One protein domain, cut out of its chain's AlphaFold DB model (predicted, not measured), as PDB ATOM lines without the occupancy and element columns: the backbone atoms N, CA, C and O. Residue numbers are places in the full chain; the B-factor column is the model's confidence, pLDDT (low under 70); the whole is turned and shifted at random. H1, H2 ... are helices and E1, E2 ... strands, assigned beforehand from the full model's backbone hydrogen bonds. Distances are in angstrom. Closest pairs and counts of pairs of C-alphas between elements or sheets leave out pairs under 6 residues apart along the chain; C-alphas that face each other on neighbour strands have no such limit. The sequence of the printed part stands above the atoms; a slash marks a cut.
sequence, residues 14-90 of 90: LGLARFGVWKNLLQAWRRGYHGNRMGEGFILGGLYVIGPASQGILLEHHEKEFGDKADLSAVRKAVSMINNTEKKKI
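Overview. This is residues 14 to 90 of the 90 residues of the protein "Peroxiredoxin-like 2 activated in M-CSF stimulated monocytes" of Danio rerio (UniProt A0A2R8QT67). A long hairpin of two strands, E1 and E2, has helix H3 running alongside it, and helix H2, with the short H1 before it, is set across one end; the tail, residues 84 to 90, lies toward the other end. The 77 printed residues run H1, H2, E1, E2, H3, antiparallel in the sheet and mixed in class, with under half in named elements. The whole is only just loose, close to extended, with a radius of gyration of 16.7 A, and spans 51 by 23 by 21 A.

Along the chain. Find C-alpha 14 at (-20.994, 64.488, -40.705), where H1, residues 14 to 17, begins. H2, residues 19 to 30, runs 16.8 A. E1, residues 46 to 50, runs 12.9 A and E2, residues 57 to 62, 13.2 A. H3, residues 72 to 81, runs 14.3 A to C-alpha 81 at (-10.905, 30.634, -28.880).

Arrangement. H1 and H2 are close but not clearly touching; their closest C-alphas, of Gly 15 and Val 21, are 7.5 A apart. In the hairpin E1 and E2, look for N 47 and O 61, within hydrogen-bond range at 2.8 A. The closest C-alphas of E2 and H3, of Leu 58 and Ala 78, are 5.4 A apart. H2 and H3 are apart. In H2 and H3 every O i to N i+4 pair is within hydrogen-bond range; H1 is too short for one.

Size, cuts and confidence. The C-alphas farthest apart, of Ala 17 and Ile 90, are 52.6 A apart. The printed part has no cut; the link from H2 to E1 is long. Residues 84 to 90 have pLDDT under 70.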
ATOM      1  N   LEU A  14     -21.087  64.300 -42.161       81.32
ATOM      2  CA  LEU A  14     -20.994  64.488 -40.705       81.32
ATOM      3  C   LEU A  14     -19.894  63.645 -40.028       81.32
ATOM      4  O   LEU A  14     -19.462  63.977 -38.929       81.32
ATOM      5  N   GLY A  15     -19.415  62.573 -40.661       81.11
ATOM      6  CA  GLY A  15     -18.270  61.795 -40.188       81.11
ATOM      7  C   GLY A  15     -16.985  62.621 -40.128       81.11
ATOM      8  O   GLY A  15     -16.209  62.454 -39.194       81.11
ATOM      9  N   LEU A  16     -16.806  63.583 -41.041       81.07
ATOM     10  CA  LEU A  16     -15.665  64.504 -41.025       81.07
ATOM     11  C   LEU A  16     -15.718  65.491 -39.851       81.07
ATOM     12  O   LEU A  16     -14.697  66.069 -39.506       81.07
ATOM     13  N   ALA A  17     -16.874  65.686 -39.211       84.04
ATOM     14  CA  ALA A  17     -16.979  66.532 -38.021       84.04
ATOM     15  C   ALA A  17     -16.498  65.822 -36.744       84.04
ATOM     16  O   ALA A  17     -16.372  66.451 -35.693       84.04
ATOM     17  N   ARG A  18     -16.232  64.510 -36.793       87.23
ATOM     18  CA  ARG A  18     -15.809  63.767 -35.608       87.23
ATOM     19  C   ARG A  18     -14.341  64.032 -35.287       87.23
ATOM     20  O   ARG A  18     -13.457  63.883 -36.128       87.23
ATOM     21  N   PHE A  19     -14.073  64.360 -34.026       90.34
ATOM     22  CA  PHE A  19     -12.723  64.632 -33.525       90.34
ATOM     23  C   PHE A  19     -11.750  63.456 -33.745       90.34
ATOM     24  O   PHE A  19     -10.569  63.667 -34.033       90.34
ATOM     25  N   GLY A  20     -12.248  62.216 -33.662       88.73
ATOM     26  CA  GLY A  20     -11.462  61.003 -33.896       88.73
ATOM     27  C   GLY A  20     -10.862  60.944 -35.301       88.73
ATOM     28  O   GLY A  20      -9.667  60.677 -35.441       88.73
ATOM     29  N   VAL A  21     -11.642  61.299 -36.328       89.71
ATOM     30  CA  VAL A  21     -11.180  61.339 -37.725       89.71
ATOM     31  C   VAL A  21      -9.990  62.281 -37.885       89.71
ATOM     32  O   VAL A  21      -8.958  61.866 -38.409       89.71
ATOM     33  N   TRP A  22     -10.076  63.512 -37.377       91.43
ATOM     34  CA  TRP A  22      -8.981  64.487 -37.467       91.43
ATOM     35  C   TRP A  22      -7.719  64.028 -36.739       91.43
ATOM     36  O   TRP A  22      -6.617  64.115 -37.286       91.43
ATOM     37  N   LYS A  23      -7.867  63.479 -35.527       93.14
ATOM     38  CA  LYS A  23      -6.745  62.923 -34.761       93.14
ATOM     39  C   LYS A  23      -6.060  61.784 -35.520       93.14
ATOM     40  O   LYS A  23      -4.830  61.727 -35.567       93.14
ATOM     41  N   ASN A  24      -6.842  60.893 -36.126       90.84
ATOM     42  CA  ASN A  24      -6.331  59.759 -36.889       90.84
ATOM     43  C   ASN A  24      -5.709  60.187 -38.223       90.84
ATOM     44  O   ASN A  24      -4.664  59.652 -38.589       90.84
ATOM     45  N   LEU A  25      -6.270  61.185 -38.910       89.49
ATOM     46  CA  LEU A  25      -5.673  61.792 -40.105       89.49
ATOM     47  C   LEU A  25      -4.309  62.409 -39.785       89.49
ATOM     48  O   LEU A  25      -3.327  62.119 -40.469       89.49
ATOM     49  N   LEU A  26      -4.220  63.190 -38.704       91.13
ATOM     50  CA  LEU A  26      -2.960  63.774 -38.248       91.13
ATOM     51  C   LEU A  26      -1.942  62.688 -37.870       91.13
ATOM     52  O   LEU A  26      -0.771  62.783 -38.231       91.13
ATOM     53  N   GLN A  27      -2.379  61.633 -37.176       92.01
ATOM     54  CA  GLN A  27      -1.521  60.498 -36.828       92.01
ATOM     55  C   GLN A  27      -1.019  59.755 -38.074       92.01
ATOM     56  O   GLN A  27       0.162  59.417 -38.142       92.01
ATOM     57  N   ALA A  28      -1.887  59.503 -39.054       90.02
ATOM     58  CA  ALA A  28      -1.526  58.837 -40.300       90.02
ATOM     59  C   ALA A  28      -0.542  59.679 -41.122       90.02
ATOM     60  O   ALA A  28       0.430  59.140 -41.651       90.02
ATOM     61  N   TRP A  29      -0.747  60.997 -41.160       88.85
ATOM     62  CA  TRP A  29       0.165  61.924 -41.822       88.85
ATOM     63  C   TRP A  29       1.544  61.941 -41.156       88.85
ATOM     64  O   TRP A  29       2.546  61.767 -41.844       88.85
ATOM     65  N   ARG A  30       1.604  62.024 -39.818       91.86
ATOM     66  CA  ARG A  30       2.865  61.939 -39.057       91.86
ATOM     67  C   ARG A  30       3.616  60.623 -39.270       91.86
ATOM     68  O   ARG A  30       4.836  60.611 -39.208       91.86
ATOM     69  N   ARG A  31       2.902  59.517 -39.504       91.56
ATOM     70  CA  ARG A  31       3.496  58.200 -39.797       91.56
ATOM     71  C   ARG A  31       3.863  58.004 -41.273       91.56
ATOM     72  O   ARG A  31       4.368  56.944 -41.621       91.56
ATOM     73  N   GLY A  32       3.594  58.982 -42.142       89.06
ATOM     74  CA  GLY A  32       3.897  58.889 -43.571       89.06
ATOM     75  C   GLY A  32       2.974  57.950 -44.356       89.06
ATOM     76  O   GLY A  32       3.332  57.509 -45.447       89.06
ATOM     77  N   TYR A  33       1.777  57.638 -43.844       85.84
ATOM     78  CA  TYR A  33       0.811  56.794 -44.554       85.84
ATOM     79  C   TYR A  33       0.093  57.589 -45.654       85.84
ATOM     80  O   TYR A  33      -0.943  58.215 -45.425       85.84
ATOM     81  N   HIS A  34       0.641  57.557 -46.869       78.89
ATOM     82  CA  HIS A  34       0.081  58.258 -48.031       78.89
ATOM     83  C   HIS A  34      -1.085  57.504 -48.689       78.89
ATOM     84  O   HIS A  34      -2.005  58.136 -49.205       78.89
ATOM     85  N   GLY A  35      -1.088  56.168 -48.614       81.52
ATOM     86  CA  GLY A  35      -2.112  55.322 -49.242       81.52
ATOM     87  C   GLY A  35      -3.533  55.573 -48.727       81.52
ATOM     88  O   GLY A  35      -4.486  55.425 -49.479       81.52
ATOM     89  N   ASN A  36      -3.683  56.061 -47.491       78.69
ATOM     90  CA  ASN A  36      -4.994  56.332 -46.888       78.69
ATOM     91  C   ASN A  36      -5.763  57.481 -47.568       78.69
ATOM     92  O   ASN A  36      -6.948  57.651 -47.299       78.69
ATOM     93  N   ARG A  37      -5.102  58.288 -48.413       72.41
ATOM     94  CA  ARG A  37      -5.755  59.346 -49.203       72.41
ATOM     95  C   ARG A  37      -6.223  58.872 -50.579       72.41
ATOM     96  O   ARG A  37      -6.877  59.636 -51.281       72.41
ATOM     97  N   MET A  38      -5.857  57.660 -50.994       77.15
ATOM     98  CA  MET A  38      -6.265  57.116 -52.286       77.15
ATOM     99  C   MET A  38      -7.639  56.448 -52.150       77.15
ATOM    100  O   MET A  38      -7.799  55.503 -51.381       77.15
ATOM    101  N   GLY A  39      -8.628  56.927 -52.910       79.49
ATOM    102  CA  GLY A  39      -9.983  56.362 -52.963       79.49
ATOM    103  C   GLY A  39     -11.076  57.271 -52.388       79.49
ATOM    104  O   GLY A  39     -10.833  58.427 -52.062       79.49
ATOM    105  N   GLU A  40     -12.301  56.738 -52.286       83.43
ATOM    106  CA  GLU A  40     -13.497  57.489 -51.855       83.43
ATOM    107  C   GLU A  40     -13.395  57.970 -50.394       83.43
ATOM    108  O   GLU A  40     -13.959  58.996 -50.040       83.43
ATOM    109  N   GLY A  41     -12.712  57.213 -49.526       80.01
ATOM    110  CA  GLY A  41     -12.523  57.540 -48.103       80.01
ATOM    111  C   GLY A  41     -13.779  57.453 -47.219       80.01
ATOM    112  O   GLY A  41     -13.662  57.498 -45.997       80.01
ATOM    113  N   PHE A  42     -14.975  57.297 -47.800       84.72
ATOM    114  CA  PHE A  42     -16.238  57.244 -47.050       84.72
ATOM    115  C   PHE A  42     -16.696  55.833 -46.675       84.72
ATOM    116  O   PHE A  42     -17.533  55.691 -45.787       84.72
ATOM    117  N   ILE A  43     -16.203  54.782 -47.331       87.62
ATOM    118  CA  ILE A  43     -16.612  53.408 -47.011       87.62
ATOM    119  C   ILE A  43     -15.971  52.980 -45.685       87.62
ATOM    120  O   ILE A  43     -14.762  53.091 -45.511       87.62
ATOM    121  N   LEU A  44     -16.791  52.485 -44.758       89.33
ATOM    122  CA  LEU A  44     -16.365  51.959 -43.465       89.33
ATOM    123  C   LEU A  44     -15.916  50.508 -43.589       89.33
ATOM    124  O   LEU A  44     -16.634  49.672 -44.148       89.33
ATOM    125  N   GLY A  45     -14.758  50.217 -43.005       90.30
ATOM    126  CA  GLY A  45     -14.252  48.870 -42.850       90.30
ATOM    127  C   GLY A  45     -14.827  48.169 -41.623       90.30
ATOM    128  O   GLY A  45     -15.724  48.640 -40.914       90.30
ATOM    129  N   GLY A  46     -14.296  46.987 -41.375       92.02
ATOM    130  CA  GLY A  46     -14.579  46.195 -40.196       92.02
ATOM    131  C   GLY A  46     -13.615  45.026 -40.124       92.02
ATOM    132  O   GLY A  46     -12.899  44.732 -41.080       92.02
ATOM    133  N   LEU A  47     -13.604  44.364 -38.980       93.94
ATOM    134  CA  LEU A  47     -12.791  43.196 -38.711       93.94
ATOM    135  C   LEU A  47     -13.694  42.091 -38.180       93.94
ATOM    136  O   LEU A  47     -14.516  42.324 -37.296       93.94
ATOM    137  N   TYR A  48     -13.506  40.888 -38.708       94.60
ATOM    138  CA  TYR A  48     -14.149  39.684 -38.210       94.60
ATOM    139  C   TYR A  48     -13.084  38.676 -37.798       94.60
ATOM    140  O   TYR A  48     -12.085  38.505 -38.495       94.60
ATOM    141  N   VAL A  49     -13.316  37.987 -36.686       95.82
ATOM    142  CA  VAL A  49     -12.592  36.763 -36.331       95.82
ATOM    143  C   VAL A  49     -13.575  35.617 -36.500       95.82
ATOM    144  O   VAL A  49     -14.616  35.610 -35.850       95.82
ATOM    145  N   ILE A  50     -13.270  34.676 -37.390       93.73
ATOM    146  CA  ILE A  50     -14.140  33.543 -37.724       93.73
ATOM    147  C   ILE A  50     -13.417  32.262 -37.311       93.73
ATOM    148  O   ILE A  50     -12.261  32.061 -37.679       93.73
ATOM    149  N   GLY A  51     -14.077  31.425 -36.516       92.52
ATOM    150  CA  GLY A  51     -13.565  30.114 -36.132       92.52
ATOM    151  C   GLY A  51     -13.855  29.029 -37.179       92.52
ATOM    152  O   GLY A  51     -14.693  29.227 -38.061       92.52
ATOM    153  N   PRO A  52     -13.185  27.868 -37.087       92.16
ATOM    154  CA  PRO A  52     -13.374  26.746 -38.001       92.16
ATOM    155  C   PRO A  52     -14.765  26.110 -37.892       92.16
ATOM    156  O   PRO A  52     -15.417  26.139 -36.845       92.16
ATOM    157  N   ALA A  53     -15.196  25.469 -38.981       89.21
ATOM    158  CA  ALA A  53     -16.426  24.681 -39.052       89.21
ATOM    159  C   ALA A  53     -17.652  25.429 -38.481       89.21
ATOM    160  O   ALA A  53     -18.010  26.506 -38.952       89.21
ATOM    161  N   SER A  54     -18.306  24.865 -37.463       89.55
ATOM    162  CA  SER A  54     -19.505  25.434 -36.833       89.55
ATOM    163  C   SER A  54     -19.206  26.469 -35.746       89.55
ATOM    164  O   SER A  54     -20.129  26.901 -35.062       89.55
ATOM    165  N   GLN A  55     -17.941  26.839 -35.528       90.00
ATOM    166  CA  GLN A  55     -17.580  27.798 -34.484       90.00
ATOM    167  C   GLN A  55     -18.080  29.217 -34.803       90.00
ATOM    168  O   GLN A  55     -18.364  29.983 -33.884       90.00
ATOM    169  N   GLY A  56     -18.240  29.547 -36.087       92.83
ATOM    170  CA  GLY A  56     -18.863  30.793 -36.526       92.83
ATOM    171  C   GLY A  56     -18.033  32.040 -36.210       92.83
ATOM    172  O   GLY A  56     -16.806  31.994 -36.135       92.83
ATOM    173  N   ILE A  57     -18.709  33.182 -36.073       94.12
ATOM    174  CA  ILE A  57     -18.070  34.479 -35.821       94.12
ATOM    175  C   ILE A  57     -17.758  34.613 -34.326       94.12
ATOM    176  O   ILE A  57     -18.654  34.595 -33.488       94.12
ATOM    177  N   LEU A  58     -16.480  34.787 -34.002       94.51
ATOM    178  CA  LEU A  58     -15.954  34.948 -32.644       94.51
ATOM    179  C   LEU A  58     -15.754  36.408 -32.245       94.51
ATOM    180  O   LEU A  58     -15.746  36.732 -31.060       94.51
ATOM    181  N   LEU A  59     -15.569  37.285 -33.228       96.63
ATOM    182  CA  LEU A  59     -15.520  38.727 -33.031       96.63
ATOM    183  C   LEU A  59     -16.037  39.419 -34.278       96.63
ATOM    184  O   LEU A  59     -15.667  39.057 -35.393       96.63
ATOM    185  N   GLU A  60     -16.823  40.460 -34.059       95.31
ATOM    186  CA  GLU A  60     -17.236  41.418 -35.069       95.31
ATOM    187  C   GLU A  60     -16.881  42.813 -34.554       95.31
ATOM    188  O   GLU A  60     -17.323  43.230 -33.484       95.31
ATOM    189  N   HIS A  61     -16.059  43.533 -35.310       95.76
ATOM    190  CA  HIS A  61     -15.738  44.933 -35.065       95.76
ATOM    191  C   HIS A  61     -16.102  45.742 -36.297       95.76
ATOM    192  O   HIS A  61     -15.532  45.574 -37.373       95.76
ATOM    193  N   HIS A  62     -17.066  46.635 -36.144       93.85
ATOM    194  CA  HIS A  62     -17.466  47.570 -37.184       93.85
ATOM    195  C   HIS A  62     -16.777  48.893 -36.931       93.85
ATOM    196  O   HIS A  62     -17.068  49.533 -35.923       93.85
ATOM    197  N   GLU A  63     -15.935  49.341 -37.863       92.58
ATOM    198  CA  GLU A  63     -15.395  50.693 -37.762       92.58
ATOM    199  C   GLU A  63     -16.560  51.686 -37.797       92.58
ATOM    200  O   GLU A  63     -17.454  51.597 -38.650       92.58
ATOM    201  N   LYS A  64     -16.568  52.612 -36.841       90.86
ATOM    202  CA  LYS A  64     -17.545  53.701 -36.742       90.86
ATOM    203  C   LYS A  64     -17.072  54.946 -37.474       90.86
ATOM    204  O   LYS A  64     -17.903  55.761 -37.876       90.86
ATOM    205  N   GLU A  65     -15.760  55.117 -37.586       90.92
ATOM    206  CA  GLU A  65     -15.088  56.237 -38.235       90.92
ATOM    207  C   GLU A  65     -13.658  55.876 -38.648       90.92
ATOM    208  O   GLU A  65     -13.134  54.829 -38.274       90.92
ATOM    209  N   PHE A  66     -13.011  56.761 -39.412       88.45
ATOM    210  CA  PHE A  66     -11.634  56.554 -39.847       88.45
ATOM    211  C   PHE A  66     -10.691  56.409 -38.646       88.45
ATOM    212  O   PHE A  66     -10.556  57.323 -37.828       88.45
ATOM    213  N   GLY A  67     -10.006  55.265 -38.581       89.90
ATOM    214  CA  GLY A  67      -9.051  54.931 -37.526       89.90
ATOM    215  C   GLY A  67      -9.675  54.404 -36.228       89.90
ATOM    216  O   GLY A  67      -8.960  54.310 -35.229       89.90
ATOM    217  N   ASP A  68     -10.962  54.049 -36.231       92.40
ATOM    218  CA  ASP A  68     -11.610  53.278 -35.162       92.40
ATOM    219  C   ASP A  68     -11.118  51.820 -35.166       92.40
ATOM    220  O   ASP A  68     -11.687  50.937 -35.810       92.40
ATOM    221  N   LYS A  69     -10.002  51.574 -34.478       94.28
ATOM    222  CA  LYS A  69      -9.331  50.270 -34.460       94.28
ATOM    223  C   LYS A  69     -10.055  49.290 -33.538       94.28
ATOM    224  O   LYS A  69     -10.469  49.658 -32.443       94.28
ATOM    225  N   ALA A  70     -10.106  48.025 -33.952       95.82
ATOM    226  CA  ALA A  70     -10.559  46.938 -33.090       95.82
ATOM    227  C   ALA A  70      -9.706  46.858 -31.815       95.82
ATOM    228  O   ALA A  70      -8.485  47.048 -31.859       95.82
ATOM    229  N   ASP A  71     -10.344  46.539 -30.690       96.57
ATOM    230  CA  ASP A  71      -9.629  46.310 -29.440       96.57
ATOM    231  C   ASP A  71      -8.712  45.083 -29.565       96.57
ATOM    232  O   ASP A  71      -9.161  43.964 -29.824       96.57
ATOM    233  N   LEU A  72      -7.406  45.290 -29.378       97.31
ATOM    234  CA  LEU A  72      -6.413  44.230 -29.558       97.31
ATOM    235  C   LEU A  72      -6.599  43.090 -28.555       97.31
ATOM    236  O   LEU A  72      -6.322  41.939 -28.891       97.31
ATOM    237  N   SER A  73      -7.069  43.379 -27.340       97.82
ATOM    238  CA  SER A  73      -7.314  42.348 -26.328       97.82
ATOM    239  C   SER A  73      -8.503  41.471 -26.721       97.82
ATOM    240  O   SER A  73      -8.411  40.248 -26.622       97.82
ATOM    241  N   ALA A  74      -9.577  42.065 -27.245       97.47
ATOM    242  CA  ALA A  74     -10.729  41.361 -27.791       97.47
ATOM    243  C   ALA A  74     -10.342  40.504 -29.002       97.47
ATOM    244  O   ALA A  74     -10.720  39.334 -29.058       97.47
ATOM    245  N   VAL A  75      -9.523  41.036 -29.917       97.77
ATOM    246  CA  VAL A  75      -8.985  40.268 -31.054       97.77
ATOM    247  C   VAL A  75      -8.165  39.080 -30.558       97.77
ATOM    248  O   VAL A  75      -8.431  37.949 -30.956       97.77
ATOM    249  N   ARG A  76      -7.210  39.292 -29.643       96.91
ATOM    250  CA  ARG A  76      -6.385  38.209 -29.078       96.91
ATOM    251  C   ARG A  76      -7.229  37.154 -28.368       96.91
ATOM    252  O   ARG A  76      -6.984  35.964 -28.544       96.91
ATOM    253  N   LYS A  77      -8.235  37.577 -27.600       96.29
ATOM    254  CA  LYS A  77      -9.167  36.681 -26.911       96.29
ATOM    255  C   LYS A  77      -9.970  35.850 -27.910       96.29
ATOM    256  O   LYS A  77     -10.007  34.632 -27.772       96.29
ATOM    257  N   ALA A  78     -10.548  36.474 -28.932       95.76
ATOM    258  CA  ALA A  78     -11.301  35.773 -29.969       95.76
ATOM    259  C   ALA A  78     -10.420  34.780 -30.738       95.76
ATOM    260  O   ALA A  78     -10.815  33.636 -30.940       95.76
ATOM    261  N   VAL A  79      -9.190  35.171 -31.082       95.10
ATOM    262  CA  VAL A  79      -8.219  34.274 -31.721       95.10
ATOM    263  C   VAL A  79      -7.867  33.099 -30.810       95.10
ATOM    264  O   VAL A  79      -7.826  31.973 -31.281       95.10
ATOM    265  N   SER A  80      -7.693  33.311 -29.502       94.14
ATOM    266  CA  SER A  80      -7.408  32.211 -28.565       94.14
ATOM    267  C   SER A  80      -8.550  31.192 -28.423       94.14
ATOM    268  O   SER A  80      -8.337  30.089 -27.924       94.14
ATOM    269  N   MET A  81      -9.766  31.551 -28.852       91.42
ATOM    270  CA  MET A  81     -10.905  30.634 -28.880       91.42
ATOM    271  C   MET A  81     -10.898  29.740 -30.126       91.42
ATOM    272  O   MET A  81     -11.476  28.653 -30.084       91.42
ATOM    273  N   ILE A  82     -10.249  30.158 -31.219       89.70
ATOM    274  CA  ILE A  82     -10.030  29.332 -32.415       89.70
ATOM    275  C   ILE A  82      -9.158  28.145 -31.972       89.70
ATOM    276  O   ILE A  82      -8.066  28.353 -31.452       89.70
ATOM    277  N   ASN A  83      -9.656  26.915 -32.121       72.84
ATOM    278  CA  ASN A  83      -9.052  25.627 -31.709       72.84
ATOM    279  C   ASN A  83      -9.348  25.132 -30.280       72.84
ATOM    280  O   ASN A  83      -9.201  23.937 -30.024       72.84
ATOM    281  N   ASN A  84      -9.802  25.971 -29.342       67.66
ATOM    282  CA  ASN A  84     -10.098  25.488 -27.978       67.66
ATOM    283  C   ASN A  84     -11.457  24.757 -27.901       67.66
ATOM    284  O   ASN A  84     -11.667  23.868 -27.080       67.66
ATOM    285  N   THR A  85     -12.376  25.093 -28.808       59.14
ATOM    286  CA  THR A  85     -13.713  24.486 -28.882       59.14
ATOM    287  C   THR A  85     -13.692  23.083 -29.498       59.14
ATOM    288  O   THR A  85     -14.484  22.236 -29.095       59.14
ATOM    289  N   GLU A  86     -12.767  22.799 -30.423       57.12
ATOM    290  CA  GLU A  86     -12.609  21.452 -30.997       57.12
ATOM    291  C   GLU A  86     -12.130  20.447 -29.942       57.12
ATOM    292  O   GLU A  86     -12.643  19.333 -29.880       57.12
ATOM    293  N   LYS A  87     -11.247  20.873 -29.027       55.28
ATOM    294  CA  LYS A  87     -10.780  20.035 -27.912       55.28
ATOM    295  C   LYS A  87     -11.834  19.744 -26.844       55.28
ATOM    296  O   LYS A  87     -11.641  18.813 -26.079       55.28
ATOM    297  N   LYS A  88     -12.919  20.524 -26.766       57.09
ATOM    298  CA  LYS A  88     -14.000  20.328 -25.781       57.09
ATOM    299  C   LYS A  88     -15.132  19.429 -26.299       57.09
ATOM    300  O   LYS A  88     -16.043  19.106 -25.544       57.09
ATOM    301  N   LYS A  89     -15.118  19.088 -27.593       56.90
ATOM    302  CA  LYS A  89     -16.082  18.160 -28.210       56.90
ATOM    303  C   LYS A  89     -15.628  16.694 -28.169       56.90
ATOM    304  O   LYS A  89     -16.453  15.834 -28.465       56.90
ATOM    305  N   ILE A  90     -14.359  16.438 -27.844       51.76
ATOM    306  CA  ILE A  90     -13.797  15.108 -27.555       51.76
ATOM    307  C   ILE A  90     -13.816  14.930 -26.039       51.76
ATOM    308  O   ILE A  90     -14.210  13.835 -25.591       51.76
TER     309      ILE A  90